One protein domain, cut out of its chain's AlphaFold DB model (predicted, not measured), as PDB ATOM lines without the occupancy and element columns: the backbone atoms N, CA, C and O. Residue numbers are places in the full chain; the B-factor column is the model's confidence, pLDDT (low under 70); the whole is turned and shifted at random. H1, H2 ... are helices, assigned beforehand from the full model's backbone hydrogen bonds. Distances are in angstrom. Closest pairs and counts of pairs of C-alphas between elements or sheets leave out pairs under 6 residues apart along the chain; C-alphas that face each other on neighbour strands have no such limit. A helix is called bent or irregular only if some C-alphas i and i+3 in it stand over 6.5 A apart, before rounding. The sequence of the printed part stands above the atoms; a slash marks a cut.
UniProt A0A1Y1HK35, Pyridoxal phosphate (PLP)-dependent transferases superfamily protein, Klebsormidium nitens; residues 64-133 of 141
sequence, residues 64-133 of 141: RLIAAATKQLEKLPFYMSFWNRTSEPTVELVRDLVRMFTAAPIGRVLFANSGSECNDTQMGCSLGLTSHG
ATOM      1  N   ARG A  64     220.297 193.298 157.003       92.44
ATOM      2  CA  ARG A  64     219.626 192.021 156.724       92.44
ATOM      3  C   ARG A  64     218.103 192.160 156.689       92.44
ATOM      4  O   ARG A  64     217.458 191.568 155.826       92.44
ATOM      5  N   LEU A  65     217.532 192.929 157.619       90.12
ATOM      6  CA  LEU A  65     216.084 193.136 157.708       90.12
ATOM      7  C   LEU A  65     215.581 194.030 156.574       90.12
ATOM      8  O   LEU A  65     214.541 193.736 155.992       90.12
ATOM      9  N   ILE A  66     216.353 195.059 156.213       90.81
ATOM     10  CA  ILE A  66     216.041 195.932 155.074       90.81
ATOM     11  C   ILE A  66     215.974 195.106 153.788       90.81
ATOM     12  O   ILE A  66     214.963 195.150 153.094       90.81
ATOM     13  N   ALA A  67     216.993 194.290 153.505       93.88
ATOM     14  CA  ALA A  67     217.019 193.459 152.301       93.88
ATOM     15  C   ALA A  67     215.848 192.459 152.241       93.88
ATOM     16  O   ALA A  67     215.240 192.278 151.183       93.88
ATOM     17  N   ALA A  68     215.505 191.827 153.370       93.00
ATOM     18  CA  ALA A  68     214.365 190.917 153.449       93.00
ATOM     19  C   ALA A  68     213.028 191.637 153.192       93.00
ATOM     20  O   ALA A  68     212.201 191.135 152.428       93.00
ATOM     21  N   ALA A  69     212.842 192.827 153.775       91.69
ATOM     22  CA  ALA A  69     211.654 193.646 153.564       91.69
ATOM     23  C   ALA A  69     211.534 194.106 152.104       91.69
ATOM     24  O   ALA A  69     210.480 193.920 151.501       91.69
ATOM     25  N   THR A  70     212.613 194.623 151.503       95.19
ATOM     26  CA  THR A  70     212.633 195.039 150.090       95.19
ATOM     27  C   THR A  70     212.256 193.882 149.169       95.19
ATOM     28  O   THR A  70     211.345 194.025 148.359       95.19
ATOM     29  N   LYS A  71     212.865 192.704 149.352       95.31
ATOM     30  CA  LYS A  71     212.564 191.517 148.537       95.31
ATOM     31  C   LYS A  71     211.090 191.110 148.623       95.31
ATOM     32  O   LYS A  71     210.493 190.730 147.616       95.31
ATOM     33  N   GLN A  72     210.497 191.158 149.819       94.38
ATOM     34  CA  GLN A  72     209.084 190.825 149.990       94.38
ATOM     35  C   GLN A  72     208.176 191.880 149.355       94.38
ATOM     36  O   GLN A  72     207.211 191.510 148.692       94.38
ATOM     37  N   LEU A  73     208.491 193.167 149.518       94.44
ATOM     38  CA  LEU A  73     207.719 194.258 148.925       94.44
ATOM     39  C   LEU A  73     207.767 194.228 147.393       94.44
ATOM     40  O   LEU A  73     206.748 194.465 146.757       94.44
ATOM     41  N   GLU A  74     208.903 193.868 146.796       95.75
ATOM     42  CA  GLU A  74     209.022 193.682 145.344       95.75
ATOM     43  C   GLU A  74     208.218 192.475 144.837       95.75
ATOM     44  O   GLU A  74     207.635 192.532 143.755       95.75
ATOM     45  N   LYS A  75     208.160 191.383 145.611       94.44
ATOM     46  CA  LYS A  75     207.427 190.162 145.235       94.44
ATOM     47  C   LYS A  75     205.914 190.303 145.423       94.44
ATOM     48  O   LYS A  75     205.144 189.933 144.540       94.44
ATOM     49  N   LEU A  76     205.484 190.757 146.599       92.94
ATOM     50  CA  LEU A  76     204.083 190.954 146.971       92.94
ATOM     51  C   LEU A  76     203.998 191.944 148.152       92.94
ATOM     52  O   LEU A  76     204.172 191.518 149.299       92.94
ATOM     53  N   PRO A  77     203.693 193.234 147.898       90.12
ATOM     54  CA  PRO A  77     203.652 194.255 148.943       90.12
ATOM     55  C   PRO A  77     202.578 194.000 150.000       90.12
ATOM     56  O   PRO A  77     202.845 194.059 151.196       90.12
ATOM     57  N   PHE A  78     201.350 193.721 149.559       91.69
ATOM     58  CA  PHE A  78     200.222 193.500 150.450       91.69
ATOM     59  C   PHE A  78     199.125 192.694 149.762       91.69
ATOM     60  O   PHE A  78     198.783 192.929 148.603       91.69
ATOM     61  N   TYR A  79     198.542 191.763 150.513       91.88
ATOM     62  CA  TYR A  79     197.303 191.097 150.150       91.88
ATOM     63  C   TYR A  79     196.553 190.700 151.423       91.88
ATOM     64  O   TYR A  79     197.172 190.327 152.417       91.88
ATOM     65  N   MET A  80     195.222 190.771 151.403       90.12
ATOM     66  CA  MET A  80     194.417 190.417 152.574       90.12
ATOM     67  C   MET A  80     194.444 188.902 152.847       90.12
ATOM     68  O   MET A  80     194.310 188.098 151.924       90.12
ATOM     69  N   SER A  81     194.521 188.504 154.117       88.75
ATOM     70  CA  SER A  81     194.542 187.090 154.537       88.75
ATOM     71  C   SER A  81     193.148 186.512 154.844       88.75
ATOM     72  O   SER A  81     193.003 185.594 155.649       88.75
ATOM     73  N   PHE A  82     192.096 187.055 154.224       89.50
ATOM     74  CA  PHE A  82     190.724 186.557 154.368       89.50
ATOM     75  C   PHE A  82     190.398 185.477 153.330       89.50
ATOM     76  O   PHE A  82     191.021 185.397 152.272       89.50
ATOM     77  N   TRP A  83     189.392 184.650 153.635       90.00
ATOM     78  CA  TRP A  83     188.882 183.593 152.750       90.00
ATOM     79  C   TRP A  83     189.949 182.599 152.270       90.00
ATOM     80  O   TRP A  83     190.107 182.366 151.073       90.00
ATOM     81  N   ASN A  84     190.658 181.981 153.218       88.88
ATOM     82  CA  ASN A  84     191.651 180.933 152.947       88.88
ATOM     83  C   ASN A  84     192.811 181.390 152.038       88.88
ATOM     84  O   ASN A  84     193.321 180.628 151.220       88.88
ATOM     85  N   ARG A  85     193.221 182.653 152.172       89.75
ATOM     86  CA  ARG A  85     194.391 183.223 151.495       89.75
ATOM     87  C   ARG A  85     195.432 183.601 152.537       89.75
ATOM     88  O   ARG A  85     195.091 184.008 153.644       89.75
ATOM     89  N   THR A  86     196.702 183.448 152.195       91.75
ATOM     90  CA  THR A  86     197.825 183.809 153.065       91.75
ATOM     91  C   THR A  86     199.072 184.057 152.219       91.75
ATOM     92  O   THR A  86     199.085 183.743 151.027       91.75
ATOM     93  N   SER A  87     200.114 184.625 152.822       91.50
ATOM     94  CA  SER A  87     201.410 184.832 152.179       91.50
ATOM     95  C   SER A  87     202.423 183.780 152.639       91.50
ATOM     96  O   SER A  87     202.381 183.306 153.775       91.50
ATOM     97  N   GLU A  88     203.354 183.424 151.756       93.06
ATOM     98  CA  GLU A  88     204.443 182.478 152.042       93.06
ATOM     99  C   GLU A  88     205.233 182.838 153.323       93.06
ATOM    100  O   GLU A  88     205.336 181.966 154.190       93.06
ATOM    101  N   PRO A  89     205.653 184.105 153.553       92.75
ATOM    102  CA  PRO A  89     206.351 184.479 154.788       92.75
ATOM    103  C   PRO A  89     205.518 184.257 156.054       92.75
ATOM    104  O   PRO A  89     206.062 183.920 157.103       92.75
ATOM    105  N   THR A  90     204.194 184.420 155.970       91.44
ATOM    106  CA  THR A  90     203.295 184.199 157.114       91.44
ATOM    107  C   THR A  90     203.306 182.731 157.526       91.44
ATOM    108  O   THR A  90     203.396 182.415 158.710       91.44
ATOM    109  N   VAL A  91     203.246 181.816 156.556       92.00
ATOM    110  CA  VAL A  91     203.237 180.371 156.825       92.00
ATOM    111  C   VAL A  91     204.568 179.907 157.418       92.00
ATOM    112  O   VAL A  91     204.567 179.114 158.363       92.00
ATOM    113  N   GLU A  92     205.688 180.394 156.885       93.06
ATOM    114  CA  GLU A  92     207.025 180.103 157.417       93.06
ATOM    115  C   GLU A  92     207.170 180.604 158.857       93.06
ATOM    116  O   GLU A  92     207.532 179.829 159.744       93.06
ATOM    117  N   LEU A  93     206.760 181.849 159.117       91.94
ATOM    118  CA  LEU A  93     206.818 182.445 160.448       91.94
ATOM    119  C   LEU A  93     205.980 181.669 161.471       91.94
ATOM    120  O   LEU A  93     206.448 181.409 162.574       91.94
ATOM    121  N   VAL A  94     204.759 181.247 161.121       91.12
ATOM    122  CA  VAL A  94     203.919 180.450 162.036       91.12
ATOM    123  C   VAL A  94     204.591 179.128 162.401       91.12
ATOM    124  O   VAL A  94     204.561 178.734 163.566       91.12
ATOM    125  N   ARG A  95     205.205 178.439 161.432       89.94
ATOM    126  CA  ARG A  95     205.900 177.167 161.688       89.94
ATOM    127  C   ARG A  95     207.062 177.351 162.651       89.94
ATOM    128  O   ARG A  95     207.225 176.536 163.559       89.94
ATOM    129  N   ASP A  96     207.837 178.408 162.460       90.44
ATOM    130  CA  ASP A  96     208.976 178.713 163.316       90.44
ATOM    131  C   ASP A  96     208.522 179.124 164.717       90.44
ATOM    132  O   ASP A  96     209.041 178.596 165.697       90.44
ATOM    133  N   LEU A  97     207.483 179.957 164.835       88.56
ATOM    134  CA  LEU A  97     206.911 180.342 166.128       88.56
ATOM    135  C   LEU A  97     206.412 179.122 166.909       88.56
ATOM    136  O   LEU A  97     206.804 178.928 168.057       88.56
ATOM    137  N   VAL A  98     205.608 178.256 166.286       86.94
ATOM    138  CA  VAL A  98     205.093 177.037 166.937       86.94
ATOM    139  C   VAL A  98     206.227 176.129 167.427       86.94
ATOM    140  O   VAL A  98     206.080 175.479 168.458       86.94
ATOM    141  N   ARG A  99     207.374 176.103 166.735       86.56
ATOM    142  CA  ARG A  99     208.566 175.348 167.163       86.56
ATOM    143  C   ARG A  99     209.354 176.039 168.276       86.56
ATOM    144  O   ARG A  99     209.923 175.352 169.119       86.56
ATOM    145  N   MET A 100     209.428 177.369 168.261       87.50
ATOM    146  CA  MET A 100     210.187 178.159 169.237       87.50
ATOM    147  C   MET A 100     209.506 178.215 170.609       87.50
ATOM    148  O   MET A 100     210.191 178.229 171.631       87.50
ATOM    149  N   PHE A 101     208.173 178.243 170.658       82.44
ATOM    150  CA  PHE A 101     207.428 178.277 171.916       82.44
ATOM    151  C   PHE A 101     207.369 176.883 172.559       82.44
ATOM    152  O   PHE A 101     206.496 176.075 172.265       82.44
ATOM    153  N   THR A 102     208.304 176.616 173.473       75.56
ATOM    154  CA  THR A 102     208.434 175.323 174.172       75.56
ATOM    155  C   THR A 102     207.685 175.250 175.504       75.56
ATOM    156  O   THR A 102     207.470 174.159 176.023       75.56
ATOM    157  N   ALA A 103     207.278 176.394 176.064       74.69
ATOM    158  CA  ALA A 103     206.662 176.470 177.391       74.69
ATOM    159  C   ALA A 103     205.264 175.826 177.457       74.69
ATOM    160  O   ALA A 103     204.865 175.318 178.502       74.69
ATOM    161  N   ALA A 104     204.523 175.834 176.349       72.88
ATOM    162  CA  ALA A 104     203.249 175.143 176.203       72.88
ATOM    163  C   ALA A 104     202.974 174.896 174.711       72.88
ATOM    164  O   ALA A 104     203.353 175.732 173.887       72.88
ATOM    165  N   PRO A 105     202.295 173.795 174.343       74.31
ATOM    166  CA  PRO A 105     201.926 173.552 172.956       74.31
ATOM    167  C   PRO A 105     200.933 174.620 172.478       74.31
ATOM    168  O   PRO A 105     199.767 174.628 172.874       74.31
ATOM    169  N   ILE A 106     201.390 175.522 171.608       77.56
ATOM    170  CA  ILE A 106     200.534 176.502 170.935       77.56
ATOM    171  C   ILE A 106     199.983 175.913 169.630       77.56
ATOM    172  O   ILE A 106     200.727 175.418 168.788       77.56
ATOM    173  N   GLY A 107     198.656 175.926 169.472       75.06
ATOM    174  CA  GLY A 107     197.985 175.255 168.349       75.06
ATOM    175  C   GLY A 107     197.702 176.136 167.129       75.06
ATOM    176  O   GLY A 107     197.649 175.628 166.010       75.06
ATOM    177  N   ARG A 108     197.474 177.444 167.316       84.75
ATOM    178  CA  ARG A 108     197.146 178.401 166.241       84.75
ATOM    179  C   ARG A 108     197.707 179.781 166.569       84.75
ATOM    180  O   ARG A 108     197.770 180.150 167.737       84.75
ATOM    181  N   VAL A 109     198.076 180.530 165.534       88.06
ATOM    182  CA  VAL A 109     198.639 181.882 165.643       88.06
ATOM    183  C   VAL A 109     197.778 182.842 164.834       88.06
ATOM    184  O   VAL A 109     197.406 182.539 163.700       88.06
ATOM    185  N   LEU A 110     197.478 183.993 165.426       88.69
ATOM    186  CA  LEU A 110     196.831 185.124 164.777       88.69
ATOM    187  C   LEU A 110     197.752 186.336 164.929       88.69
ATOM    188  O   LEU A 110     198.232 186.605 166.027       88.69
ATOM    189  N   PHE A 111     198.029 187.025 163.825       90.88
ATOM    190  CA  PHE A 111     198.920 188.182 163.811       90.88
ATOM    191  C   PHE A 111     198.136 189.474 164.023       90.88
ATOM    192  O   PHE A 111     197.061 189.646 163.451       90.88
ATOM    193  N   ALA A 112     198.718 190.380 164.803       91.50
ATOM    194  CA  ALA A 112     198.273 191.757 164.960       91.50
ATOM    195  C   ALA A 112     199.476 192.699 164.821       91.50
ATOM    196  O   ALA A 112     200.626 192.265 164.947       91.50
ATOM    197  N   ASN A 113     199.218 193.978 164.556       90.50
ATOM    198  CA  ASN A 113     200.268 194.962 164.298       90.50
ATOM    199  C   ASN A 113     200.776 195.622 165.585       90.50
ATOM    200  O   ASN A 113     201.815 196.281 165.572       90.50
ATOM    201  N   SER A 114     200.064 195.449 166.700       91.75
ATOM    202  CA  SER A 114     200.444 195.999 167.999       91.75
ATOM    203  C   SER A 114     200.074 195.079 169.163       91.75
ATOM    204  O   SER A 114     199.198 194.221 169.062       91.75
ATOM    205  N   GLY A 115     200.721 195.295 170.312       88.06
ATOM    206  CA  GLY A 115     200.399 194.570 171.542       88.06
ATOM    207  C   GLY A 115     198.996 194.872 172.083       88.06
ATOM    208  O   GLY A 115     198.350 193.979 172.624       88.06
ATOM    209  N   SER A 116     198.489 196.098 171.907       91.25
ATOM    210  CA  SER A 116     197.115 196.450 172.292       91.25
ATOM    211  C   SER A 116     196.083 195.700 171.450       91.25
ATOM    212  O   SER A 116     195.150 195.132 172.007       91.25
ATOM    213  N   GLU A 117     196.295 195.597 170.134       89.69
ATOM    214  CA  GLU A 117     195.425 194.801 169.256       89.69
ATOM    215  C   GLU A 117     195.470 193.305 169.599       89.69
ATOM    216  O   GLU A 117     194.435 192.636 169.554       89.69
ATOM    217  N   CYS A 118     196.643 192.772 169.973       89.25
ATOM    218  CA  CYS A 118     196.757 191.400 170.476       89.25
ATOM    219  C   CYS A 118     195.857 191.178 171.700       89.25
ATOM    220  O   CYS A 118     195.178 190.152 171.777       89.25
ATOM    221  N   ASN A 119     195.835 192.131 172.637       89.69
ATOM    222  CA  ASN A 119     195.016 192.035 173.845       89.69
ATOM    223  C   ASN A 119     193.519 192.121 173.525       89.69
ATOM    224  O   ASN A 119     192.760 191.265 173.979       89.69
ATOM    225  N   ASP A 120     193.092 193.074 172.696       89.19
ATOM    226  CA  ASP A 120     191.682 193.192 172.294       89.19
ATOM    227  C   ASP A 120     191.204 191.933 171.557       89.19
ATOM    228  O   ASP A 120     190.112 191.412 171.809       89.19
ATOM    229  N   THR A 121     192.065 191.377 170.705       86.38
ATOM    230  CA  THR A 121     191.800 190.124 169.994       86.38
ATOM    231  C   THR A 121     191.722 188.939 170.953       86.38
ATOM    232  O   THR A 121     190.819 188.112 170.829       86.38
ATOM    233  N   GLN A 122     192.617 188.852 171.940       87.25
ATOM    234  CA  GLN A 122     192.572 187.812 172.969       87.25
ATOM    235  C   GLN A 122     191.263 187.873 173.764       87.25
ATOM    236  O   GLN A 122     190.627 186.838 173.992       87.25
ATOM    237  N   MET A 123     190.832 189.072 174.153       84.62
ATOM    238  CA  MET A 123     189.557 189.272 174.839       84.62
ATOM    239  C   MET A 123     188.381 188.848 173.948       84.62
ATOM    240  O   MET A 123     187.524 188.084 174.388       84.62
ATOM    241  N   GLY A 124     188.376 189.238 172.673       80.25
ATOM    242  CA  GLY A 124     187.344 188.824 171.718       80.25
ATOM    243  C   GLY A 124     187.294 187.307 171.496       80.25
ATOM    244  O   GLY A 124     186.224 186.697 171.559       80.25
ATOM    245  N   CYS A 125     188.445 186.668 171.282       76.50
ATOM    246  CA  CYS A 125     188.537 185.222 171.080       76.50
ATOM    247  C   CYS A 125     188.148 184.434 172.334       76.50
ATOM    248  O   CYS A 125     187.441 183.433 172.221       76.50
ATOM    249  N   SER A 126     188.578 184.872 173.521       70.25
ATOM    250  CA  SER A 126     188.238 184.191 174.777       70.25
ATOM    251  C   SER A 126     186.733 184.236 175.047       70.25
ATOM    252  O   SER A 126     186.127 183.193 175.294       70.25
ATOM    253  N   LEU A 127     186.104 185.401 174.877       68.12
ATOM    254  CA  LEU A 127     184.655 185.553 175.013       68.12
ATOM    255  C   LEU A 127     183.893 184.732 173.962       68.12
ATOM    256  O   LEU A 127     182.936 184.034 174.301       68.12
ATOM    257  N   GLY A 128     184.341 184.745 172.704       66.25
ATOM    258  CA  GLY A 128     183.735 183.971 171.617       66.25
ATOM    259  C   GLY A 128     183.786 182.454 171.829       66.25
ATOM    260  O   GLY A 128     182.815 181.757 171.530       66.25
ATOM    261  N   LEU A 129     184.886 181.936 172.385       63.78
ATOM    262  CA  LEU A 129     185.018 180.517 172.736       63.78
ATOM    263  C   LEU A 129     184.096 180.133 173.900       63.78
ATOM    264  O   LEU A 129     183.482 179.067 173.867       63.78
ATOM    265  N   THR A 130     183.929 181.025 174.882       56.44
ATOM    266  CA  THR A 130     182.987 180.799 175.988       56.44
ATOM    267  C   THR A 130     181.519 180.875 175.552       56.44
ATOM    268  O   THR A 130     180.706 180.096 176.045       56.44
ATOM    269  N   SER A 131     181.165 181.746 174.596       46.44
ATOM    270  CA  SER A 131     179.780 181.925 174.130       46.44
ATOM    271  C   SER A 131     179.301 180.831 173.173       46.44
ATOM    272  O   SER A 131     178.116 180.507 173.165       46.44
ATOM    273  N   HIS A 132     180.212 180.201 172.423       49.34
ATOM    274  CA  HIS A 132     179.908 179.026 171.596       49.34
ATOM    275  C   HIS A 132     179.931 177.703 172.387       49.34
ATOM    276  O   HIS A 132     179.936 176.630 171.788       49.34
ATOM    277  N   GLY A 133     179.963 177.750 173.727       33.78
ATOM    278  CA  GLY A 133     179.942 176.553 174.573       33.78
ATOM    279  C   GLY A 133     181.196 175.679 174.465       33.78
ATOM    280  O   GLY A 133     181.205 174.563 174.984       33.78
TER     281      GLY A 133
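AT A GLANCE: This is residues 64 to 133 of the 141 residues of the protein "Pyridoxal phosphate (PLP)-dependent transferases superfamily protein" of Klebsormidium nitens (UniProt A0A1Y1HK35). Three separate helices are strung on a loose, open path, with H1 at one end of the long axis, H3 at the other and H2 between them and off to one side; no helix packs on another. A long loop arches from H1 to H2, a second long loop turns at the far end of H2 and folds back through the middle to H3, and the last part of H3 with the two residues after it sticks out. The printed part has 70 residues with three named helices, in the order H1, H2, H3, and no named strand; the class is all helix. The whole is loose, with a radius of gyration of the C-alphas of 15.0 A, and elongated, spanning 45 by 28 by 24 A.

IN THESE COORDINATES: The printed part begins with H1, residues 64 to 75, from C-alpha 64 at (219.626, 192.021, 156.724) to C-alpha 75, 16.9 A away. Residues 76 to 87 follow with no named element. H2, residues 88 to 100, begins at C-alpha 88 at (204.443, 182.478, 152.042) and measures 18.6 A from first to last C-alpha. Residues 101 to 114 again hold no named element. H3, residues 115 to 131, is the longest helix, with 17 residues and 24.3 A from first to last C-alpha; it ends at C-alpha 131 at (179.780, 181.925, 174.130).

HOW THE PARTS SIT: H1 touches no helix. H1 and H2 are apart, but only just: their closest C-alphas are 8.4 A from each other. H2 and H3 are apart, and H1 and H3 are apart too. Residues 99 to 105, of which 99 and 100 belong to H2, stand free. Residues 123 to 133, of which 123 to 131 belong to H3, also stand free. In H1, H2 and H3 every pair of O i and N i+4 is within hydrogen-bond range. No helix is bent or irregular.

THE WHOLE: The two C-alphas farthest apart are those of Ala 67 and Gly 133, 46.4 A from each other. Without the stretches that stand free, the body has 52 residues and spans 32 by 25 by 19 A. Both links are long: 12 residues from H1 to H2, with C-alphas 10 to 17 A from the mean of all C-alphas, and 14 residues from H2 to H3, with C-alphas 3 to 19 A from it. The printed part has no cut. The mean pLDDT of the printed part is 85.0, and residues 127 to 133 of this predicted model are under 70.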